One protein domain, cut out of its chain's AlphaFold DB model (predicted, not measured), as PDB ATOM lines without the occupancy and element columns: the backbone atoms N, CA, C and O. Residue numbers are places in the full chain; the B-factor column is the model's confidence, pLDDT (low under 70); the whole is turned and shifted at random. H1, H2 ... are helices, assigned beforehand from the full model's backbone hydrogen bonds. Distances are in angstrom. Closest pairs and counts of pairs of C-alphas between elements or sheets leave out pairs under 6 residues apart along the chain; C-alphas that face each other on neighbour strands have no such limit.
ATOM      1  N   ASN A   4      34.119 -26.558  88.297       66.88
ATOM      2  CA  ASN A   4      33.596 -25.346  87.673       66.88
ATOM      3  C   ASN A   4      32.087 -25.436  87.413       66.88
ATOM      4  O   ASN A   4      31.363 -24.484  87.685       66.88
ATOM      5  N   GLU A   5      31.586 -26.584  86.951       68.62
ATOM      6  CA  GLU A   5      30.151 -26.791  86.722       68.62
ATOM      7  C   GLU A   5      29.358 -26.778  88.035       68.62
ATOM      8  O   GLU A   5      28.283 -26.186  88.090       68.62
ATOM      9  N   ASN A   6      29.894 -27.347  89.119       71.38
ATOM     10  CA  ASN A   6      29.240 -27.286  90.432       71.38
ATOM     11  C   ASN A   6      29.106 -25.843  90.947       71.38
ATOM     12  O   ASN A   6      28.093 -25.487  91.550       71.38
ATOM     13  N   ASN A   7      30.098 -24.990  90.680       71.38
ATOM     14  CA  ASN A   7      30.052 -23.583  91.079       71.38
ATOM     15  C   ASN A   7      29.050 -22.745  90.267       71.38
ATOM     16  O   ASN A   7      28.486 -21.789  90.810       71.38
ATOM     17  N   GLN A   8      28.773 -23.114  89.013       72.69
ATOM     18  CA  GLN A   8      27.801 -22.420  88.157       72.69
ATOM     19  C   GLN A   8      26.369 -22.522  88.684       72.69
ATOM     20  O   GLN A   8      25.623 -21.544  88.638       72.69
ATOM     21  N   TYR A   9      26.000 -23.685  89.223       77.69
ATOM     22  CA  TYR A   9      24.661 -23.954  89.757       77.69
ATOM     23  C   TYR A   9      24.543 -23.693  91.258       77.69
ATOM     24  O   TYR A   9      23.510 -23.987  91.864       77.69
ATOM     25  N   ARG A  10      25.584 -23.128  91.883       81.31
ATOM     26  CA  ARG A  10      25.544 -22.827  93.308       81.31
ATOM     27  C   ARG A  10      24.495 -21.754  93.580       81.31
ATOM     28  O   ARG A  10      24.554 -20.643  93.042       81.31
ATOM     29  N   LEU A  11      23.544 -22.100  94.441       83.62
ATOM     30  CA  LEU A  11      22.495 -21.196  94.888       83.62
ATOM     31  C   LEU A  11      23.111 -19.965  95.560       83.62
ATOM     32  O   LEU A  11      24.110 -20.055  96.281       83.62
ATOM     33  N   LEU A  12      22.499 -18.807  95.325       86.50
ATOM     34  CA  LEU A  12      22.825 -17.610  96.083       86.50
ATOM     35  C   LEU A  12      22.162 -17.701  97.455       86.50
ATOM     36  O   LEU A  12      21.012 -18.123  97.575       86.50
ATOM     37  N   SER A  13      22.867 -17.224  98.478       90.38
ATOM     38  CA  SER A  13      22.240 -16.955  99.769       90.38
ATOM     39  C   SER A  13      21.164 -15.868  99.613       90.38
ATOM     40  O   SER A  13      21.385 -14.913  98.862       90.38
ATOM     41  N   PRO A  14      20.043 -15.937 100.356       91.19
ATOM     42  CA  PRO A  14      19.044 -14.869 100.398       91.19
ATOM     43  C   PRO A  14      19.653 -13.480 100.640       91.19
ATOM     44  O   PRO A  14      19.299 -12.515  99.969       91.19
ATOM     45  N   TRP A  15      20.649 -13.389 101.526       94.12
ATOM     46  CA  TRP A  15      21.352 -12.134 101.809       94.12
ATOM     47  C   TRP A  15      22.169 -11.609 100.628       94.12
ATOM     48  O   TRP A  15      22.314 -10.400 100.471       94.12
ATOM     49  N   ALA A  16      22.672 -12.496  99.768       91.25
ATOM     50  CA  ALA A  16      23.371 -12.087  98.556       91.25
ATOM     51  C   ALA A  16      22.403 -11.463  97.540       91.25
ATOM     52  O   ALA A  16      22.759 -10.478  96.900       91.25
ATOM     53  N   TYR A  17      21.163 -11.963  97.439       91.62
ATOM     54  CA  TYR A  17      20.132 -11.330  96.611       91.62
ATOM     55  C   TYR A  17      19.774  -9.930  97.107       91.62
ATOM     56  O   TYR A  17      19.691  -9.002  96.305       91.62
ATOM     57  N   VAL A  18      19.617  -9.757  98.422       94.81
ATOM     58  CA  VAL A  18      19.373  -8.433  99.016       94.81
ATOM     59  C   VAL A  18      20.557  -7.501  98.756       94.81
ATOM     60  O   VAL A  18      20.367  -6.378  98.292       94.81
ATOM     61  N   GLY A  19      21.783  -7.979  98.988       94.88
ATOM     62  CA  GLY A  19      23.006  -7.222  98.738       94.88
ATOM     63  C   GLY A  19      23.136  -6.781  97.281       94.88
ATOM     64  O   GLY A  19      23.422  -5.614  97.030       94.88
ATOM     65  N   TYR A  20      22.865  -7.668  96.319       94.12
ATOM     66  CA  TYR A  20      22.850  -7.303  94.903       94.12
ATOM     67  C   TYR A  20      21.709  -6.351  94.549       94.12
ATOM     68  O   TYR A  20      21.925  -5.443  93.754       94.12
ATOM     69  N   GLY A  21      20.531  -6.500  95.162       93.81
ATOM     70  CA  GLY A  21      19.433  -5.549  95.005       93.81
ATOM     71  C   GLY A  21      19.859  -4.131  95.382       93.81
ATOM     72  O   GLY A  21      19.745  -3.220  94.568       93.81
ATOM     73  N   ILE A  22      20.438  -3.951  96.571       94.81
ATOM     74  CA  ILE A  22      20.938  -2.646  97.029       94.81
ATOM     75  C   ILE A  22      22.084  -2.161  96.134       94.81
ATOM     76  O   ILE A  22      22.056  -1.029  95.656       94.81
ATOM     77  N   LEU A  23      23.068  -3.022  95.859       94.94
ATOM     78  CA  LEU A  23      24.227  -2.683  95.035       94.94
ATOM     79  C   LEU A  23      23.809  -2.156  93.663       94.94
ATOM     80  O   LEU A  23      24.321  -1.129  93.236       94.94
ATOM     81  N   PHE A  24      22.875  -2.825  92.986       94.94
ATOM     82  CA  PHE A  24      22.441  -2.435  91.647       94.94
ATOM     83  C   PHE A  24      21.585  -1.169  91.642       94.94
ATOM     84  O   PHE A  24      21.595  -0.450  90.648       94.94
ATOM     85  N   THR A  25      20.901  -0.844  92.745       93.31
ATOM     86  CA  THR A  25      20.187   0.440  92.863       93.31
ATOM     87  C   THR A  25      21.113   1.647  92.997       93.31
ATOM     88  O   THR A  25      20.669   2.768  92.750       93.31
ATOM     89  N   LEU A  26      22.392   1.450  93.349       94.75
ATOM     90  CA  LEU A  26      23.344   2.556  93.409       94.75
ATOM     91  C   LEU A  26      23.603   3.129  92.004       94.75
ATOM     92  O   LEU A  26      23.894   2.376  91.068       94.75
ATOM     93  N   PRO A  27      23.566   4.462  91.843       89.75
ATOM     94  CA  PRO A  27      23.861   5.090  90.564       89.75
ATOM     95  C   PRO A  27      25.331   4.887  90.188       89.75
ATOM     96  O   PRO A  27      26.199   4.764  91.052       89.75
ATOM     97  N   VAL A  28      25.610   4.900  88.882       94.25
ATOM     98  CA  VAL A  28      26.947   4.755  88.279       94.25
ATOM     99  C   VAL A  28      27.614   3.415  88.612       94.25
ATOM    100  O   VAL A  28      27.655   2.534  87.761       94.25
ATOM    101  N   ILE A  29      28.105   3.230  89.839       94.69
ATOM    102  CA  ILE A  29      28.848   2.036  90.263       94.69
ATOM    103  C   ILE A  29      27.949   0.798  90.229       94.69
ATOM    104  O   ILE A  29      28.342  -0.230  89.681       94.69
ATOM    105  N   GLY A  30      26.733   0.900  90.771       94.75
ATOM    106  CA  GLY A  30      25.783  -0.212  90.785       94.75
ATOM    107  C   GLY A  30      25.405  -0.669  89.385       94.75
ATOM    108  O   GLY A  30      25.397  -1.864  89.099       94.75
ATOM    109  N   TRP A  31      25.191   0.289  88.483       94.12
ATOM    110  CA  TRP A  31      24.867   0.024  87.085       94.12
ATOM    111  C   TRP A  31      26.042  -0.573  86.310       94.12
ATOM    112  O   TRP A  31      25.845  -1.540  85.579       94.12
ATOM    113  N   ILE A  32      27.268  -0.076  86.510       95.94
ATOM    114  CA  ILE A  32      28.468  -0.679  85.909       95.94
ATOM    115  C   ILE A  32      28.595  -2.140  86.356       95.94
ATOM    116  O   ILE A  32      28.743  -3.029  85.517       95.94
ATOM    117  N   LEU A  33      28.473  -2.416  87.659       95.38
ATOM    118  CA  LEU A  33      28.552  -3.782  88.184       95.38
ATOM    119  C   LEU A  33      27.400  -4.666  87.690       95.38
ATOM    120  O   LEU A  33      27.630  -5.830  87.373       95.38
ATOM    121  N   ALA A  34      26.187  -4.126  87.557       95.12
ATOM    122  CA  ALA A  34      25.052  -4.845  86.985       95.12
ATOM    123  C   ALA A  34      25.289  -5.227  85.513       95.12
ATOM    124  O   ALA A  34      24.915  -6.326  85.105       95.12
ATOM    125  N   ILE A  35      25.932  -4.366  84.711       95.06
ATOM    126  CA  ILE A  35      26.331  -4.700  83.331       95.06
ATOM    127  C   ILE A  35      27.389  -5.803  83.347       95.06
ATOM    128  O   ILE A  35      27.212  -6.833  82.697       95.06
ATOM    129  N   VAL A  36      28.463  -5.623  84.123       95.69
ATOM    130  CA  VAL A  36      29.551  -6.609  84.209       95.69
ATOM    131  C   VAL A  36      29.006  -7.975  84.632       95.69
ATOM    132  O   VAL A  36      29.335  -8.986  84.018       95.69
ATOM    133  N   PHE A  37      28.120  -8.027  85.628       94.44
ATOM    134  CA  PHE A  37      27.534  -9.283  86.095       94.44
ATOM    135  C   PHE A  37      26.520  -9.888  85.118       94.44
ATOM    136  O   PHE A  37      26.378 -11.108  85.105       94.44
ATOM    137  N   ALA A  38      25.848  -9.094  84.282       94.25
ATOM    138  CA  ALA A  38      24.948  -9.608  83.244       94.25
ATOM    139  C   ALA A  38      25.695 -10.260  82.063       94.25
ATOM    140  O   ALA A  38      25.138 -11.147  81.398       94.25
ATOM    141  N   LEU A  39      26.931  -9.814  81.813       94.50
ATOM    142  CA  LEU A  39      27.805 -10.280  80.730       94.50
ATOM    143  C   LEU A  39      28.820 -11.348  81.166       94.50
ATOM    144  O   LEU A  39      29.400 -12.009  80.315       94.50
ATOM    145  N   ASN A  40      29.049 -11.510  82.467       90.50
ATOM    146  CA  ASN A  40      29.989 -12.486  83.012       90.50
ATOM    147  C   ASN A  40      29.335 -13.878  83.153       90.50
ATOM    148  O   ASN A  40      28.187 -13.990  83.588       90.50
ATOM    149  N   ASP A  41      30.097 -14.931  82.840       83.44
ATOM    150  CA  ASP A  41      29.626 -16.319  82.778       83.44
ATOM    151  C   ASP A  41      30.087 -17.207  83.951       83.44
ATOM    152  O   ASP A  41      29.838 -18.403  83.926       83.44
ATOM    153  N   ASP A  42      30.708 -16.663  85.003       83.12
ATOM    154  CA  ASP A  42      31.292 -17.439  86.118       83.12
ATOM    155  C   ASP A  42      30.250 -17.996  87.105       83.12
ATOM    156  O   ASP A  42      30.532 -18.906  87.886       83.12
ATOM    157  N   ASN A  43      29.053 -17.409  87.145       87.19
ATOM    158  CA  ASN A  43      27.961 -17.910  87.975       87.19
ATOM    159  C   ASN A  43      26.612 -17.613  87.319       87.19
ATOM    160  O   ASN A  43      26.167 -16.460  87.259       87.19
ATOM    161  N   LEU A  44      25.943 -18.678  86.882       89.69
ATOM    162  CA  LEU A  44      24.662 -18.615  86.192       89.69
ATOM    163  C   LEU A  44      23.588 -17.856  86.985       89.69
ATOM    164  O   LEU A  44      22.835 -17.071  86.410       89.69
ATOM    165  N   ASN A  45      23.518 -18.061  88.299       91.06
ATOM    166  CA  ASN A  45      22.483 -17.464  89.137       91.06
ATOM    167  C   ASN A  45      22.676 -15.946  89.315       91.06
ATOM    168  O   ASN A  45      21.730 -15.175  89.162       91.06
ATOM    169  N   ARG A  46      23.916 -15.491  89.542       92.25
ATOM    170  CA  ARG A  46      24.263 -14.057  89.585       92.25
ATOM    171  C   ARG A  46      23.977 -13.374  88.248       92.25
ATOM    172  O   ARG A  46      23.416 -12.280  88.223       92.25
ATOM    173  N   ARG A  47      24.324 -14.038  87.144       93.19
ATOM    174  CA  ARG A  47      24.076 -13.555  85.782       93.19
ATOM    175  C   ARG A  47      22.586 -13.404  85.495       93.19
ATOM    176  O   ARG A  47      22.152 -12.365  85.002       93.19
ATOM    177  N   ASN A  48      21.792 -14.415  85.846       92.38
ATOM    178  CA  ASN A  48      20.339 -14.371  85.692       92.38
ATOM    179  C   ASN A  48      19.715 -13.275  86.563       92.38
ATOM    180  O   ASN A  48      18.827 -12.572  86.092       92.38
ATOM    181  N   PHE A  49      20.219 -13.069  87.783       93.44
ATOM    182  CA  PHE A  49      19.776 -11.971  88.639       93.44
ATOM    183  C   PHE A  49      20.070 -10.598  88.016       93.44
ATOM    184  O   PHE A  49      19.177  -9.757  87.944       93.44
ATOM    185  N   ALA A  50      21.277 -10.381  87.486       95.12
ATOM    186  CA  ALA A  50      21.640  -9.130  86.815       95.12
ATOM    187  C   ALA A  50      20.802  -8.870  85.548       95.12
ATOM    188  O   ALA A  50      20.318  -7.761  85.337       95.12
ATOM    189  N   ARG A  51      20.554  -9.896  84.726       95.56
ATOM    190  CA  ARG A  51      19.666  -9.787  83.550       95.56
ATOM    191  C   ARG A  51      18.214  -9.515  83.948       95.56
ATOM    192  O   ARG A  51      17.552  -8.690  83.323       95.56
ATOM    193  N   GLY A  52      17.734 -10.171  85.005       95.44
ATOM    194  CA  GLY A  52      16.416  -9.926  85.586       95.44
ATOM    195  C   GLY A  52      16.267  -8.498  86.110       95.44
ATOM    196  O   GLY A  52      15.243  -7.870  85.862       95.44
ATOM    197  N   TYR A  53      17.310  -7.953  86.745       95.12
ATOM    198  CA  TYR A  53      17.355  -6.553  87.166       95.12
ATOM    199  C   TYR A  53      17.189  -5.599  85.972       95.12
ATOM    200  O   TYR A  53      16.318  -4.735  86.012       95.12
ATOM    201  N   TRP A  54      17.934  -5.799  84.877       95.12
ATOM    202  CA  TRP A  54      17.788  -4.986  83.658       95.12
ATOM    203  C   TRP A  54      16.398  -5.093  83.024       95.12
ATOM    204  O   TRP A  54      15.843  -4.084  82.592       95.12
ATOM    205  N   CYS A  55      15.808  -6.291  83.012       95.88
ATOM    206  CA  CYS A  55      14.425  -6.478  82.574       95.88
ATOM    207  C   CYS A  55      13.445  -5.693  83.468       95.88
ATOM    208  O   CYS A  55      12.579  -4.983  82.963       95.88
ATOM    209  N   GLY A  56      13.627  -5.742  84.791       95.25
ATOM    210  CA  GLY A  56      12.839  -4.965  85.749       95.25
ATOM    211  C   GLY A  56      12.970  -3.451  85.550       95.25
ATOM    212  O   GLY A  56      11.962  -2.749  85.565       95.25
ATOM    213  N   VAL A  57      14.185  -2.952  85.292       94.62
ATOM    214  CA  VAL A  57      14.430  -1.539  84.947       94.62
ATOM    215  C   VAL A  57      13.677  -1.156  83.674       94.62
ATOM    216  O   VAL A  57      13.005  -0.130  83.654       94.62
ATOM    217  N   LEU A  58      13.727  -1.988  82.630       96.25
ATOM    218  CA  LEU A  58      13.005  -1.739  81.382       96.25
ATOM    219  C   LEU A  58      11.489  -1.661  81.607       96.25
ATOM    220  O   LEU A  58      10.845  -0.726  81.133       96.25
ATOM    221  N   VAL A  59      10.921  -2.593  82.378       98.00
ATOM    222  CA  VAL A  59       9.497  -2.563  82.747       98.00
ATOM    223  C   VAL A  59       9.161  -1.293  83.532       98.00
ATOM    224  O   VAL A  59       8.169  -0.634  83.227       98.00
ATOM    225  N   ALA A  60       9.998  -0.903  84.498       96.25
ATOM    226  CA  ALA A  60       9.794   0.313  85.281       96.25
ATOM    227  C   ALA A  60       9.810   1.579  84.409       96.25
ATOM    228  O   ALA A  60       8.973   2.458  84.603       96.25
ATOM    229  N   VAL A  61      10.703   1.659  83.415       97.31
ATOM    230  CA  VAL A  61      10.740   2.772  82.452       97.31
ATOM    231  C   VAL A  61       9.458   2.822  81.622       97.31
ATOM    232  O   VAL A  61       8.875   3.894  81.486       97.31
ATOM    233  N   ILE A  62       8.975   1.683  81.115       98.44
ATOM    234  CA  ILE A  62       7.713   1.627  80.355       98.44
ATOM    235  C   ILE A  62       6.549   2.137  81.211       98.44
ATOM    236  O   ILE A  62       5.779   2.985  80.766       98.44
ATOM    237  N   VAL A  63       6.443   1.664  82.455       98.44
ATOM    238  CA  VAL A  63       5.402   2.113  83.389       98.44
ATOM    239  C   VAL A  63       5.524   3.613  83.667       98.44
ATOM    240  O   VAL A  63       4.522   4.321  83.610       98.44
ATOM    241  N   ALA A  64       6.735   4.122  83.907       98.12
ATOM    242  CA  ALA A  64       6.969   5.545  84.144       98.12
ATOM    243  C   ALA A  64       6.563   6.417  82.943       98.12
ATOM    244  O   ALA A  64       5.973   7.477  83.137       98.12
ATOM    245  N   VAL A  65       6.821   5.959  81.713       98.38
ATOM    246  CA  VAL A  65       6.396   6.645  80.481       98.38
ATOM    247  C   VAL A  65       4.874   6.648  80.343       98.38
ATOM    248  O   VAL A  65       4.285   7.677  80.027       98.38
ATOM    249  N   ILE A  66       4.205   5.525  80.612       98.44
ATOM    250  CA  ILE A  66       2.737   5.468  80.560       98.44
ATOM    251  C   ILE A  66       2.136   6.433  81.589       98.44
ATOM    252  O   ILE A  66       1.256   7.226  81.256       98.44
ATOM    253  N   LEU A  67       2.634   6.403  82.827       98.19
ATOM    254  CA  LEU A  67       2.158   7.278  83.895       98.19
ATOM    255  C   LEU A  67       2.419   8.758  83.601       98.19
ATOM    256  O   LEU A  67       1.569   9.590  83.918       98.19
ATOM    257  N   SER A  68       3.548   9.104  82.974       97.56
ATOM    258  CA  SER A  68       3.841  10.492  82.608       97.56
ATOM    259  C   SER A  68       2.907  11.007  81.514       97.56
ATOM    260  O   SER A  68       2.409  12.127  81.628       97.56
ATOM    261  N   ILE A  69       2.587  10.184  80.507       97.94
ATOM    262  CA  ILE A  69       1.613  10.529  79.461       97.94
ATOM    263  C   ILE A  69       0.226  10.732  80.074       97.94
ATOM    264  O   ILE A  69      -0.406  11.760  79.836       97.94
ATOM    265  N   VAL A  70      -0.237   9.788  80.901       97.38
ATOM    266  CA  VAL A  70      -1.538   9.899  81.583       97.38
ATOM    267  C   VAL A  70      -1.587  11.159  82.448       97.38
ATOM    268  O   VAL A  70      -2.545  11.927  82.362       97.38
ATOM    269  N   GLY A  71      -0.541  11.413  83.236       96.75
ATOM    270  CA  GLY A  71      -0.432  12.614  84.063       96.75
ATOM    271  C   GLY A  71      -0.486  13.905  83.242       96.75
ATOM    272  O   GLY A  71      -1.188  14.839  83.623       96.75
ATOM    273  N   MET A  72       0.191  13.946  82.093       96.50
ATOM    274  CA  MET A  72       0.186  15.106  81.200       96.50
ATOM    275  C   MET A  72      -1.201  15.365  80.602       96.50
ATOM    276  O   MET A  72      -1.670  16.500  80.636       96.50
ATOM    277  N   VAL A  73      -1.886  14.327  80.109       96.62
ATOM    278  CA  VAL A  73      -3.238  14.449  79.532       96.62
ATOM    279  C   VAL A  73      -4.232  14.977  80.571       96.62
ATOM    280  O   VAL A  73      -4.991  15.912  80.301       96.62
ATOM    281  N   MET A  74      -4.193  14.420  81.782       95.88
ATOM    282  CA  MET A  74      -5.030  14.880  82.890       95.88
ATOM    283  C   MET A  74      -4.690  16.322  83.288       95.88
ATOM    284  O   MET A  74      -5.595  17.133  83.477       95.88
ATOM    285  N   GLY A  75      -3.401  16.662  83.366       95.44
ATOM    286  CA  GLY A  75      -2.933  18.007  83.699       95.44
ATOM    287  C   GLY A  75      -3.434  19.074  82.725       95.44
ATOM    288  O   GLY A  75      -3.988  20.079  83.166       95.44
ATOM    289  N   VAL A  76      -3.322  18.830  81.414       95.50
ATOM    290  CA  VAL A  76      -3.830  19.747  80.374       95.50
ATOM    291  C   VAL A  76      -5.337  19.952  80.521       95.50
ATOM    292  O   VAL A  76      -5.805  21.086  80.568       95.50
ATOM    293  N   SER A  77      -6.088  18.865  80.703       94.62
ATOM    294  CA  SER A  77      -7.551  18.916  80.840       94.62
ATOM    295  C   SER A  77      -7.995  19.750  82.050       94.62
ATOM    296  O   SER A  77      -8.961  20.511  81.982       94.62
ATOM    297  N   ILE A  78      -7.273  19.635  83.169       95.31
ATOM    298  CA  ILE A  78      -7.532  20.417  84.383       95.31
ATOM    299  C   ILE A  78      -7.209  21.899  84.153       95.31
ATOM    300  O   ILE A  78      -7.987  22.761  84.561       95.31
ATOM    301  N   MET A  79      -6.085  22.206  83.499       94.56
ATOM    302  CA  MET A  79      -5.681  23.584  83.199       94.56
ATOM    303  C   MET A  79      -6.686  24.288  82.278       94.56
ATOM    304  O   MET A  79      -7.071  25.424  82.561       94.56
ATOM    305  N   ASP A  80      -7.165  23.606  81.237       94.06
ATOM    306  CA  ASP A  80      -8.181  24.134  80.320       94.06
ATOM    307  C   ASP A  80      -9.510  24.395  81.037       94.06
ATOM    308  O   ASP A  80     -10.125  25.456  80.869       94.06
ATOM    309  N   GLY A  81      -9.929  23.461  81.898       93.25
ATOM    310  CA  GLY A  81     -11.104  23.631  82.748       93.25
ATOM    311  C   GLY A  81     -10.976  24.864  83.643       93.25
ATOM    312  O   GLY A  81     -11.849  25.729  83.630       93.25
ATOM    313  N   LEU A  82      -9.865  24.995  84.375       92.62
ATOM    314  CA  LEU A  82      -9.605  26.136  85.261       92.62
ATOM    315  C   LEU A  82      -9.574  27.475  84.515       92.62
ATOM    316  O   LEU A  82     -10.165  28.444  84.991       92.62
ATOM    317  N   SER A  83      -8.931  27.531  83.347       93.44
ATOM    318  CA  SER A  83      -8.907  28.724  82.493       93.44
ATOM    319  C   SER A  83     -10.322  29.142  82.078       93.44
ATOM    320  O   SER A  83     -10.712  30.302  82.237       93.44
ATOM    321  N   SER A  84     -11.130  28.170  81.644       91.75
ATOM    322  CA  SER A  84     -12.528  28.381  81.255       91.75
ATOM    323  C   SER A  84     -13.370  28.899  82.419       91.75
ATOM    324  O   SER A  84     -14.127  29.856  82.259       91.75
ATOM    325  N   TYR A  85     -13.208  28.321  83.611       90.38
ATOM    326  CA  TYR A  85     -13.845  28.819  84.827       90.38
ATOM    327  C   TYR A  85     -13.443  30.271  85.101       90.38
ATOM    328  O   TYR A  85     -14.310  31.135  85.184       90.38
ATOM    329  N   GLN A  86     -12.146  30.586  85.164       89.06
ATOM    330  CA  GLN A  86     -11.697  31.952  85.451       89.06
ATOM    331  C   GLN A  86     -12.192  32.989  84.437       89.06
ATOM    332  O   GLN A  86     -12.476  34.115  84.842       89.06
ATOM    333  N   TYR A  87     -12.299  32.629  83.155       90.44
ATOM    334  CA  TYR A  87     -12.834  33.510  82.118       90.44
ATOM    335  C   TYR A  87     -14.308  33.862  82.368       90.44
ATOM    336  O   TYR A  87     -14.645  35.042  82.392       90.44
ATOM    337  N   ASN A  88     -15.155  32.863  82.643       90.88
ATOM    338  CA  ASN A  88     -16.598  33.050  82.874       90.88
ATOM    339  C   ASN A  88     -16.943  33.833  84.154       90.88
ATOM    340  O   ASN A  88     -18.066  34.300  84.289       90.88
ATOM    341  N   TYR A  89     -16.027  33.940  85.123       84.56
ATOM    342  CA  TYR A  89     -16.244  34.741  86.339       84.56
ATOM    343  C   TYR A  89     -15.594  36.130  86.274       84.56
ATOM    344  O   TYR A  89     -15.778  36.935  87.189       84.56
ATOM    345  N   ARG A  90     -14.777  36.401  85.248       84.31
ATOM    346  CA  ARG A  90     -14.091  37.691  85.058       84.31
ATOM    347  C   ARG A  90     -14.816  38.634  84.099       84.31
ATOM    348  O   ARG A  90     -14.528  39.828  84.148       84.31
TER     349      ARG A  90
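Overview. This is residues 4 to 90 of the 91 residues of an uncharacterized protein of Clostridiales bacterium (UniProt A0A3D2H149). One very long helix, H4, makes the length of a rod-like model, with two shorter helices, H2 and H3, gathered near its first end into a small head; residues 58 to 90 of H4 stick out as a free arm. The five-residue H1 sits beyond the head, near the first residues of H4. The printed part has 87 residues with four named helices, H1, H2, H3 and H4 in chain order, and no named strand; its class is all helix. The whole is extended, with a radius of gyration of the C-alphas of 22.4 A and spans of 78 by 21 by 17 A.

Along the chain. Find C-alpha 44 at (24.662, -18.615, 86.192); from there H4, residues 44 to 90, runs 68.4 A to C-alpha 90 at (-14.091, 37.691, 85.058). Look before it for H3, residues 29 to 39, 15.6 A long, and H2, residues 14 to 25, 17.1 A long. H1, residues 4 to 8, begins at C-alpha 4, at (33.596, -25.346, 87.673), and is 6.5 A long.

Arrangement. Start at residues 46 to 54 of H4, which alone touch H3; the closest C-alphas, of Ala 38 and Arg 47, are 4.8 A apart. These two helices run opposite ways at a steep tilt of 51 degrees. H2 and H3 touch only at the corner by their link, H2 with residues 23 to 25 alone; the closest C-alphas, of Phe 24 and Gly 30, are 4.1 A apart, and the tilt is steep at 63 degrees, opposite ways. H2 and H4 are close but not clearly touching, with the closest C-alphas, of Phe 24 and Tyr 53, 7.9 A apart. H1 and H4 are also close but not clearly touching, at 5.3 A between the closest C-alphas, of Gln 8 and Leu 44. H1 is apart from H2 and H3. In H1, H2, H3 and H4 every O i to N i+4 pair is within hydrogen-bond range.

Size, cuts and confidence. The C-alphas of Asn 4 and Arg 90, the two farthest apart, are 79.1 A apart. Without its free stretch the body spans 33 by 22 by 18 A. The printed part has no cut, and its three links are tight. Look at residues 4 to 5 for pLDDT under 70; the mean of the printed part is 92.0.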